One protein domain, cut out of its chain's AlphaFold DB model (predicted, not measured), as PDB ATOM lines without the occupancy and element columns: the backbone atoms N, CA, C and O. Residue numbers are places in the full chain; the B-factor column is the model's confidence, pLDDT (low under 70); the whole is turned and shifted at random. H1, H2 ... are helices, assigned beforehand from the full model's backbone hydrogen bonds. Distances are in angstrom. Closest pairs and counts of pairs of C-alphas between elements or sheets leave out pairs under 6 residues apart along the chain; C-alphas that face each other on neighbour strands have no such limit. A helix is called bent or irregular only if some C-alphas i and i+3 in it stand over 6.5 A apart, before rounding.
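AT A GLANCE: This is residues 2 to 71 of the 209 residues of an uncharacterized protein of Faecalicatena contorta (UniProt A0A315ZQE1). Helices H1b and H2 cross as a hairpin, and beyond a bend residues 2 to 11 of H1 stick out. The printed part has 70 residues with two named helices, H1 then H2: all helix. It is loose, radius of gyration of the C-alphas 14.7 A, spanning 40 by 38 by 15 A.

HOW THE PARTS SIT: Look at H1, residues 2 to 33: by its hydrogen bonds one helix, it is bent, C-alphas 15 and 18 being 8.0 A apart. Arms H1a, residues 2 to 15, and H1b, 18 to 33, are about perpendicular, 79 degrees. H2, residues 39 to 71, touches H1b with 49 to 62 alone, closest at C-alphas 23 and 58, 4.8 A. This hairpin runs opposite ways, a steep tilt of 41 degrees; H1a is apart from H2. O i to N i+4 pairs are within hydrogen-bond range throughout H1a and H1b, 26 of 29 in H2.

IN THESE COORDINATES: Find C-alpha 2 at (-23.466, -39.598, 8.748). H2 runs 38.3 A to (-11.336, -18.538, 38.516), irregular: C-alphas 43 and 46 are 9.2 A apart.

THE WHOLE: The H1 to H2 link is tight; the printed part has no cut; no printed residue is under 70 in pLDDT.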
ATOM      1  N   VAL A   2     -22.317 -40.161   8.014       83.06
ATOM      2  CA  VAL A   2     -23.466 -39.598   8.748       83.06
ATOM      3  C   VAL A   2     -23.462 -39.970  10.237       83.06
ATOM      4  O   VAL A   2     -23.619 -39.087  11.064       83.06
ATOM      5  N   GLU A   3     -23.174 -41.226  10.597       87.06
ATOM      6  CA  GLU A   3     -23.084 -41.653  12.011       87.06
ATOM      7  C   GLU A   3     -22.062 -40.829  12.813       87.06
ATOM      8  O   GLU A   3     -22.374 -40.312  13.879       87.06
ATOM      9  N   LYS A   4     -20.877 -40.581  12.238       83.81
ATOM     10  CA  LYS A   4     -19.848 -39.736  12.865       83.81
ATOM     11  C   LYS A   4     -20.294 -38.279  13.029       83.81
ATOM     12  O   LYS A   4     -19.910 -37.635  13.997       83.81
ATOM     13  N   LEU A   5     -21.084 -37.751  12.093       86.00
ATOM     14  CA  LEU A   5     -21.660 -36.405  12.194       86.00
ATOM     15  C   LEU A   5     -22.693 -36.323  13.322       86.00
ATOM     16  O   LEU A   5     -22.697 -35.344  14.064       86.00
ATOM     17  N   VAL A   6     -23.527 -37.353  13.474       87.62
ATOM     18  CA  VAL A   6     -24.515 -37.446  14.558       87.62
ATOM     19  C   VAL A   6     -23.821 -37.504  15.920       87.62
ATOM     20  O   VAL A   6     -24.216 -36.777  16.830       87.62
ATOM     21  N   ASP A   7     -22.742 -38.276  16.047       87.38
ATOM     22  CA  ASP A   7     -21.965 -38.349  17.291       87.38
ATOM     23  C   ASP A   7     -21.304 -37.012  17.651       87.38
ATOM     24  O   ASP A   7     -21.350 -36.581  18.804       87.38
ATOM     25  N   ILE A   8     -20.734 -36.308  16.667       86.81
ATOM     26  CA  ILE A   8     -20.159 -34.970  16.876       86.81
ATOM     27  C   ILE A   8     -21.242 -33.982  17.321       86.81
ATOM     28  O   ILE A   8     -21.021 -33.211  18.255       86.81
ATOM     29  N   LEU A   9     -22.419 -34.020  16.690       83.69
ATOM     30  CA  LEU A   9     -23.545 -33.163  17.054       83.69
ATOM     31  C   LEU A   9     -24.019 -33.445  18.485       83.69
ATOM     32  O   LEU A   9     -24.308 -32.513  19.233       83.69
ATOM     33  N   LYS A  10     -24.053 -34.721  18.882       89.25
ATOM     34  CA  LYS A  10     -24.420 -35.141  20.236       89.25
ATOM     35  C   LYS A  10     -23.439 -34.601  21.275       89.25
ATOM     36  O   LYS A  10     -23.870 -33.979  22.239       89.25
ATOM     37  N   ILE A  11     -22.134 -34.774  21.052       87.00
ATOM     38  CA  ILE A  11     -21.084 -34.254  21.944       87.00
ATOM     39  C   ILE A  11     -21.156 -32.727  22.028       87.00
ATOM     40  O   ILE A  11     -20.993 -32.143  23.103       87.00
ATOM     41  N   PHE A  12     -21.412 -32.070  20.893       84.50
ATOM     42  CA  PHE A  12     -21.573 -30.625  20.850       84.50
ATOM     43  C   PHE A  12     -22.786 -30.177  21.667       84.50
ATOM     44  O   PHE A  12     -22.649 -29.290  22.502       84.50
ATOM     45  N   LEU A  13     -23.947 -30.809  21.496       80.81
ATOM     46  CA  LEU A  13     -25.135 -30.509  22.291       80.81
ATOM     47  C   LEU A  13     -24.869 -30.768  23.778       80.81
ATOM     48  O   LEU A  13     -25.013 -29.854  24.576       80.81
ATOM     49  N   GLU A  14     -24.371 -31.931  24.183       85.31
ATOM     50  CA  GLU A  14     -24.121 -32.214  25.608       85.31
ATOM     51  C   GLU A  14     -23.225 -31.168  26.289       85.31
ATOM     52  O   GLU A  14     -23.467 -30.785  27.435       85.31
ATOM     53  N   LYS A  15     -22.208 -30.668  25.582       84.69
ATOM     54  CA  LYS A  15     -21.243 -29.721  26.146       84.69
ATOM     55  C   LYS A  15     -21.648 -28.256  25.981       84.69
ATOM     56  O   LYS A  15     -21.334 -27.450  26.856       84.69
ATOM     57  N   TYR A  16     -22.323 -27.924  24.882       88.31
ATOM     58  CA  TYR A  16     -22.582 -26.551  24.459       88.31
ATOM     59  C   TYR A  16     -24.072 -26.174  24.400       88.31
ATOM     60  O   TYR A  16     -24.399 -25.062  23.992       88.31
ATOM     61  N   PHE A  17     -24.997 -27.045  24.818       89.31
ATOM     62  CA  PHE A  17     -26.443 -26.792  24.732       89.31
ATOM     63  C   PHE A  17     -26.878 -25.529  25.477       89.31
ATOM     64  O   PHE A  17     -27.516 -24.660  24.889       89.31
ATOM     65  N   ILE A  18     -26.487 -25.388  26.747       87.75
ATOM     66  CA  ILE A  18     -26.795 -24.197  27.555       87.75
ATOM     67  C   ILE A  18     -26.223 -22.914  26.913       87.75
ATOM     68  O   ILE A  18     -27.000 -21.986  26.685       87.75
ATOM     69  N   PRO A  19     -24.920 -22.837  26.566       90.94
ATOM     70  CA  PRO A  19     -24.361 -21.672  25.875       90.94
ATOM     71  C   PRO A  19     -25.073 -21.363  24.562       90.94
ATOM     72  O   PRO A  19     -25.328 -20.201  24.262       90.94
ATOM     73  N   THR A  20     -25.440 -22.401  23.806       91.88
ATOM     74  CA  THR A  20     -26.186 -22.264  22.552       91.88
ATOM     75  C   THR A  20     -27.542 -21.613  22.800       91.88
ATOM     76  O   THR A  20     -27.861 -20.631  22.138       91.88
ATOM     77  N   ILE A  21     -28.320 -22.084  23.780       92.56
ATOM     78  CA  ILE A  21     -29.625 -21.494  24.122       92.56
ATOM     79  C   ILE A  21     -29.473 -20.023  24.520       92.56
ATOM     80  O   ILE A  21     -30.202 -19.173  24.012       92.56
ATOM     81  N   ILE A  22     -28.509 -19.711  25.392       93.38
ATOM     82  CA  ILE A  22     -28.258 -18.335  25.840       93.38
ATOM     83  C   ILE A  22     -27.895 -17.445  24.644       93.38
ATOM     84  O   ILE A  22     -28.448 -16.357  24.494       93.38
ATOM     85  N   ALA A  23     -27.015 -17.920  23.761       94.81
ATOM     86  CA  ALA A  23     -26.603 -17.186  22.571       94.81
ATOM     87  C   ALA A  23     -27.757 -16.952  21.588       94.81
ATOM     88  O   ALA A  23     -27.863 -15.862  21.027       94.81
ATOM     89  N   VAL A  24     -28.650 -17.933  21.408       94.25
ATOM     90  CA  VAL A  24     -29.861 -17.767  20.589       94.25
ATOM     91  C   VAL A  24     -30.748 -16.664  21.167       94.25
ATOM     92  O   VAL A  24     -31.128 -15.748  20.439       94.25
ATOM     93  N   VAL A  25     -31.036 -16.701  22.473       95.31
ATOM     94  CA  VAL A  25     -31.871 -15.684  23.134       95.31
ATOM     95  C   VAL A  25     -31.253 -14.289  22.996       95.31
ATOM     96  O   VAL A  25     -31.938 -13.351  22.593       95.31
ATOM     97  N   LEU A  26     -29.951 -14.149  23.257       94.81
ATOM     98  CA  LEU A  26     -29.241 -12.870  23.134       94.81
ATOM     99  C   LEU A  26     -29.208 -12.354  21.692       94.81
ATOM    100  O   LEU A  26     -29.346 -11.151  21.461       94.81
ATOM    101  N   SER A  27     -29.086 -13.251  20.715       94.19
ATOM    102  CA  SER A  27     -29.167 -12.900  19.299       94.19
ATOM    103  C   SER A  27     -30.538 -12.332  18.928       94.19
ATOM    104  O   SER A  27     -30.607 -11.311  18.246       94.19
ATOM    105  N   PHE A  28     -31.630 -12.934  19.414       92.56
ATOM    106  CA  PHE A  28     -32.981 -12.404  19.202       92.56
ATOM    107  C   PHE A  28     -33.178 -11.034  19.851       92.56
ATOM    108  O   PHE A  28     -33.708 -10.126  19.215       92.56
ATOM    109  N   VAL A  29     -32.711 -10.865  21.090       93.75
ATOM    110  CA  VAL A  29     -32.761  -9.571  21.787       93.75
ATOM    111  C   VAL A  29     -31.982  -8.508  21.008       93.75
ATOM    112  O   VAL A  29     -32.471  -7.398  20.818       93.75
ATOM    113  N   THR A  30     -30.802  -8.858  20.498       93.06
ATOM    114  CA  THR A  30     -29.973  -7.946  19.694       93.06
ATOM    115  C   THR A  30     -30.689  -7.538  18.417       93.06
ATOM    116  O   THR A  30     -30.726  -6.354  18.096       93.06
ATOM    117  N   TYR A  31     -31.302  -8.491  17.716       91.69
ATOM    118  CA  TYR A  31     -32.097  -8.202  16.528       91.69
ATOM    119  C   TYR A  31     -33.263  -7.258  16.831       91.69
ATOM    120  O   TYR A  31     -33.430  -6.272  16.127       91.69
ATOM    121  N   TYR A  32     -34.009  -7.500  17.913       91.19
ATOM    122  CA  TYR A  32     -35.145  -6.660  18.306       91.19
ATOM    123  C   TYR A  32     -34.751  -5.212  18.644       91.19
ATOM    124  O   TYR A  32     -35.522  -4.289  18.405       91.19
ATOM    125  N   ILE A  33     -33.555  -5.005  19.205       92.69
ATOM    126  CA  ILE A  33     -33.038  -3.672  19.559       92.69
ATOM    127  C   ILE A  33     -32.377  -2.980  18.354       92.69
ATOM    128  O   ILE A  33     -32.201  -1.762  18.356       92.69
ATOM    129  N   THR A  34     -31.982  -3.735  17.325       90.50
ATOM    130  CA  THR A  34     -31.245  -3.194  16.179       90.50
ATOM    131  C   THR A  34     -32.167  -2.335  15.310       90.50
ATOM    132  O   THR A  34     -33.201  -2.830  14.864       90.50
ATOM    133  N   PRO A  35     -31.805  -1.070  15.024       89.56
ATOM    134  CA  PRO A  35     -32.610  -0.217  14.162       89.56
ATOM    135  C   PRO A  35     -32.561  -0.693  12.703       89.56
ATOM    136  O   PRO A  35     -31.565  -1.260  12.243       89.56
ATOM    137  N   GLU A  36     -33.649  -0.465  11.969       85.88
ATOM    138  CA  GLU A  36     -33.830  -0.977  10.601       85.88
ATOM    139  C   GLU A  36     -32.830  -0.391   9.588       85.88
ATOM    140  O   GLU A  36     -32.556  -1.007   8.559       85.88
ATOM    141  N   ASP A  37     -32.234   0.764   9.892       88.12
ATOM    142  CA  ASP A  37     -31.218   1.435   9.076       88.12
ATOM    143  C   ASP A  37     -29.793   0.878   9.276       88.12
ATOM    144  O   ASP A  37     -28.830   1.364   8.674       88.12
ATOM    145  N   ASN A  38     -29.629  -0.166  10.098       89.25
ATOM    146  CA  ASN A  38     -28.329  -0.760  10.371       89.25
ATOM    147  C   ASN A  38     -27.675  -1.312   9.088       89.25
ATOM    148  O   ASN A  38     -28.173  -2.235   8.439       89.25
ATOM    149  N   ALA A  39     -26.485  -0.798   8.765       86.75
ATOM    150  CA  ALA A  39     -25.745  -1.155   7.556       86.75
ATOM    151  C   ALA A  39     -25.424  -2.658   7.432       86.75
ATOM    152  O   ALA A  39     -25.320  -3.171   6.317       86.75
ATOM    153  N   VAL A  40     -25.247  -3.366   8.553       84.19
ATOM    154  CA  VAL A  40     -24.987  -4.813   8.566       84.19
ATOM    155  C   VAL A  40     -26.272  -5.577   8.259       84.19
ATOM    156  O   VAL A  40     -26.244  -6.476   7.422       84.19
ATOM    157  N   LEU A  41     -27.396  -5.183   8.868       88.69
ATOM    158  CA  LEU A  41     -28.705  -5.793   8.621       88.69
ATOM    159  C   LEU A  41     -29.134  -5.631   7.156       88.69
ATOM    160  O   LEU A  41     -29.557  -6.599   6.530       88.69
ATOM    161  N   ILE A  42     -28.950  -4.438   6.585       88.75
ATOM    162  CA  ILE A  42     -29.308  -4.147   5.189       88.75
ATOM    163  C   ILE A  42     -28.441  -4.949   4.206       88.75
ATOM    164  O   ILE A  42     -28.952  -5.478   3.223       88.75
ATOM    165  N   LYS A  43     -27.128  -5.064   4.455       89.38
ATOM    166  CA  LYS A  43     -26.200  -5.754   3.536       89.38
ATOM    167  C   LYS A  43     -26.286  -7.278   3.600       89.38
ATOM    168  O   LYS A  43     -26.139  -7.926   2.571       89.38
ATOM    169  N   PHE A  44     -26.476  -7.847   4.790       85.31
ATOM    170  CA  PHE A  44     -26.520  -9.302   4.995       85.31
ATOM    171  C   PHE A  44     -27.938  -9.882   4.974       85.31
ATOM    172  O   PHE A  44     -28.104 -11.103   4.925       85.31
ATOM    173  N   GLY A  45     -28.956  -9.022   5.023       88.50
ATOM    174  CA  GLY A  45     -30.340  -9.424   5.227       88.50
ATOM    175  C   GLY A  45     -30.585  -9.980   6.632       88.50
ATOM    176  O   GLY A  45     -29.665 -10.235   7.413       88.50
ATOM    177  N   VAL A  46     -31.862 -10.215   6.942       87.44
ATOM    178  CA  VAL A  46     -32.313 -10.693   8.261       87.44
ATOM    179  C   VAL A  46     -31.620 -12.000   8.653       87.44
ATOM    180  O   VAL A  46     -31.074 -12.110   9.746       87.44
ATOM    181  N   MET A  47     -31.572 -12.973   7.736       88.75
ATOM    182  CA  MET A  47     -31.005 -14.294   8.017       88.75
ATOM    183  C   MET A  47     -29.499 -14.236   8.299       88.75
ATOM    184  O   MET A  47     -29.036 -14.821   9.279       88.75
ATOM    185  N   GLY A  48     -28.734 -13.511   7.474       88.75
ATOM    186  CA  GLY A  48     -27.290 -13.367   7.661       88.75
ATOM    187  C   GLY A  48     -26.955 -12.619   8.950       88.75
ATOM    188  O   GLY A  48     -26.093 -13.054   9.712       88.75
ATOM    189  N   PHE A  49     -27.699 -11.551   9.245       90.31
ATOM    190  CA  PHE A  49     -27.544 -10.785  10.479       90.31
ATOM    191  C   PHE A  49     -27.811 -11.637  11.728       90.31
ATOM    192  O   PHE A  49     -26.980 -11.661  12.638       90.31
ATOM    193  N   SER A  50     -28.911 -12.400  11.760       88.00
ATOM    194  CA  SER A  50     -29.233 -13.276  12.896       88.00
ATOM    195  C   SER A  50     -28.165 -14.345  13.140       88.00
ATOM    196  O   SER A  50     -27.802 -14.591  14.288       88.00
ATOM    197  N   VAL A  51     -27.620 -14.957  12.083       91.44
ATOM    198  CA  VAL A  51     -26.537 -15.947  12.218       91.44
ATOM    199  C   VAL A  51     -25.256 -15.293  12.746       91.44
ATOM    200  O   VAL A  51     -24.617 -15.841  13.644       91.44
ATOM    201  N   CYS A  52     -24.893 -14.104  12.252       91.75
ATOM    202  CA  CYS A  52     -23.736 -13.357  12.749       91.75
ATOM    203  C   CYS A  52     -23.869 -13.004  14.237       91.75
ATOM    204  O   CYS A  52     -22.939 -13.248  15.007       91.75
ATOM    205  N   CYS A  53     -25.021 -12.476  14.658       92.38
ATOM    206  CA  CYS A  53     -25.280 -12.158  16.062       92.38
ATOM    207  C   CYS A  53     -25.198 -13.401  16.952       92.38
ATOM    208  O   CYS A  53     -24.562 -13.351  18.004       92.38
ATOM    209  N   PHE A  54     -25.774 -14.524  16.513       94.38
ATOM    210  CA  PHE A  54     -25.684 -15.791  17.232       94.38
ATOM    211  C   PHE A  54     -24.231 -16.236  17.428       94.38
ATOM    212  O   PHE A  54     -23.846 -16.556  18.549       94.38
ATOM    213  N   LEU A  55     -23.410 -16.217  16.373       93.62
ATOM    214  CA  LEU A  55     -22.006 -16.631  16.458       93.62
ATOM    215  C   LEU A  55     -21.204 -15.749  17.423       93.62
ATOM    216  O   LEU A  55     -20.426 -16.266  18.223       93.62
ATOM    217  N   ILE A  56     -21.420 -14.431  17.383       94.56
ATOM    218  CA  ILE A  56     -20.759 -13.486  18.291       94.56
ATOM    219  C   ILE A  56     -21.159 -13.774  19.741       94.56
ATOM    220  O   ILE A  56     -20.291 -13.935  20.600       94.56
ATOM    221  N   TRP A  57     -22.459 -13.892  20.021       95.38
ATOM    222  CA  TRP A  57     -22.932 -14.174  21.374       95.38
ATOM    223  C   TRP A  57     -22.493 -15.541  21.880       95.38
ATOM    224  O   TRP A  57     -22.120 -15.659  23.043       95.38
ATOM    225  N   PHE A  58     -22.470 -16.554  21.018       94.00
ATOM    226  CA  PHE A  58     -21.986 -17.882  21.370       94.00
ATOM    227  C   PHE A  58     -20.524 -17.841  21.822       94.00
ATOM    228  O   PHE A  58     -20.196 -18.366  22.887       94.00
ATOM    229  N   LEU A  59     -19.664 -17.144  21.073       93.88
ATOM    230  CA  LEU A  59     -18.262 -16.958  21.448       93.88
ATOM    231  C   LEU A  59     -18.111 -16.199  22.772       93.88
ATOM    232  O   LEU A  59     -17.305 -16.599  23.612       93.88
ATOM    233  N   ILE A  60     -18.898 -15.140  22.987       95.19
ATOM    234  CA  ILE A  60     -18.869 -14.363  24.236       95.19
ATOM    235  C   ILE A  60     -19.274 -15.237  25.427       95.19
ATOM    236  O   ILE A  60     -18.580 -15.254  26.443       95.19
ATOM    237  N   VAL A  61     -20.373 -15.981  25.312       94.00
ATOM    238  CA  VAL A  61     -20.893 -16.831  26.392       94.00
ATOM    239  C   VAL A  61     -19.900 -17.945  26.737       94.00
ATOM    240  O   VAL A  61     -19.625 -18.176  27.919       94.00
ATOM    241  N   GLU A  62     -19.304 -18.586  25.730       90.75
ATOM    242  CA  GLU A  62     -18.248 -19.584  25.929       90.75
ATOM    243  C   GLU A  62     -17.015 -19.000  26.620       90.75
ATOM    244  O   GLU A  62     -16.499 -19.580  27.581       90.75
ATOM    245  N   MET A  63     -16.571 -17.820  26.185       92.44
ATOM    246  CA  MET A  63     -15.440 -17.129  26.797       92.44
ATOM    247  C   MET A  63     -15.712 -16.827  28.276       92.44
ATOM    248  O   MET A  63     -14.883 -17.129  29.136       92.44
ATOM    249  N   VAL A  64     -16.893 -16.292  28.592       92.88
ATOM    250  CA  VAL A  64     -17.303 -15.959  29.963       92.88
ATOM    251  C   VAL A  64     -17.342 -17.209  30.848       92.88
ATOM    252  O   VAL A  64     -16.765 -17.212  31.938       92.88
ATOM    253  N   MET A  65     -17.947 -18.306  30.384       90.00
ATOM    254  CA  MET A  65     -17.959 -19.564  31.141       90.00
ATOM    255  C   MET A  65     -16.563 -20.156  31.343       90.00
ATOM    256  O   MET A  65     -16.277 -20.696  32.418       90.00
ATOM    257  N   GLY A  66     -15.687 -20.046  30.344       89.75
ATOM    258  CA  GLY A  66     -14.286 -20.445  30.456       89.75
ATOM    259  C   GLY A  66     -13.560 -19.679  31.562       89.75
ATOM    260  O   GLY A  66     -12.904 -20.293  32.409       89.75
ATOM    261  N   ILE A  67     -13.747 -18.357  31.616       91.75
ATOM    262  CA  ILE A  67     -13.160 -17.491  32.647       91.75
ATOM    263  C   ILE A  67     -13.674 -17.880  34.040       91.75
ATOM    264  O   ILE A  67     -12.864 -18.104  34.943       91.75
ATOM    265  N   PHE A  68     -14.989 -18.040  34.223       90.75
ATOM    266  CA  PHE A  68     -15.560 -18.432  35.519       90.75
ATOM    267  C   PHE A  68     -15.026 -19.781  36.015       90.75
ATOM    268  O   PHE A  68     -14.617 -19.894  37.173       90.75
ATOM    269  N   LYS A  69     -14.955 -20.795  35.142       90.62
ATOM    270  CA  LYS A  69     -14.352 -22.097  35.483       90.62
ATOM    271  C   LYS A  69     -12.878 -21.948  35.869       90.62
ATOM    272  O   LYS A  69     -12.433 -22.557  36.846       90.62
ATOM    273  N   GLY A  70     -12.133 -21.115  35.142       87.69
ATOM    274  CA  GLY A  70     -10.741 -20.780  35.440       87.69
ATOM    275  C   GLY A  70     -10.573 -20.207  36.848       87.69
ATOM    276  O   GLY A  70      -9.793 -20.747  37.634       87.69
ATOM    277  N   ILE A  71     -11.366 -19.192  37.199       90.19
ATOM    278  CA  ILE A  71     -11.336 -18.538  38.516       90.19
ATOM    279  C   ILE A  71     -11.676 -19.532  39.633       90.19
ATOM    280  O   ILE A  71     -10.904 -19.673  40.582       90.19
TER     281      ILE A  71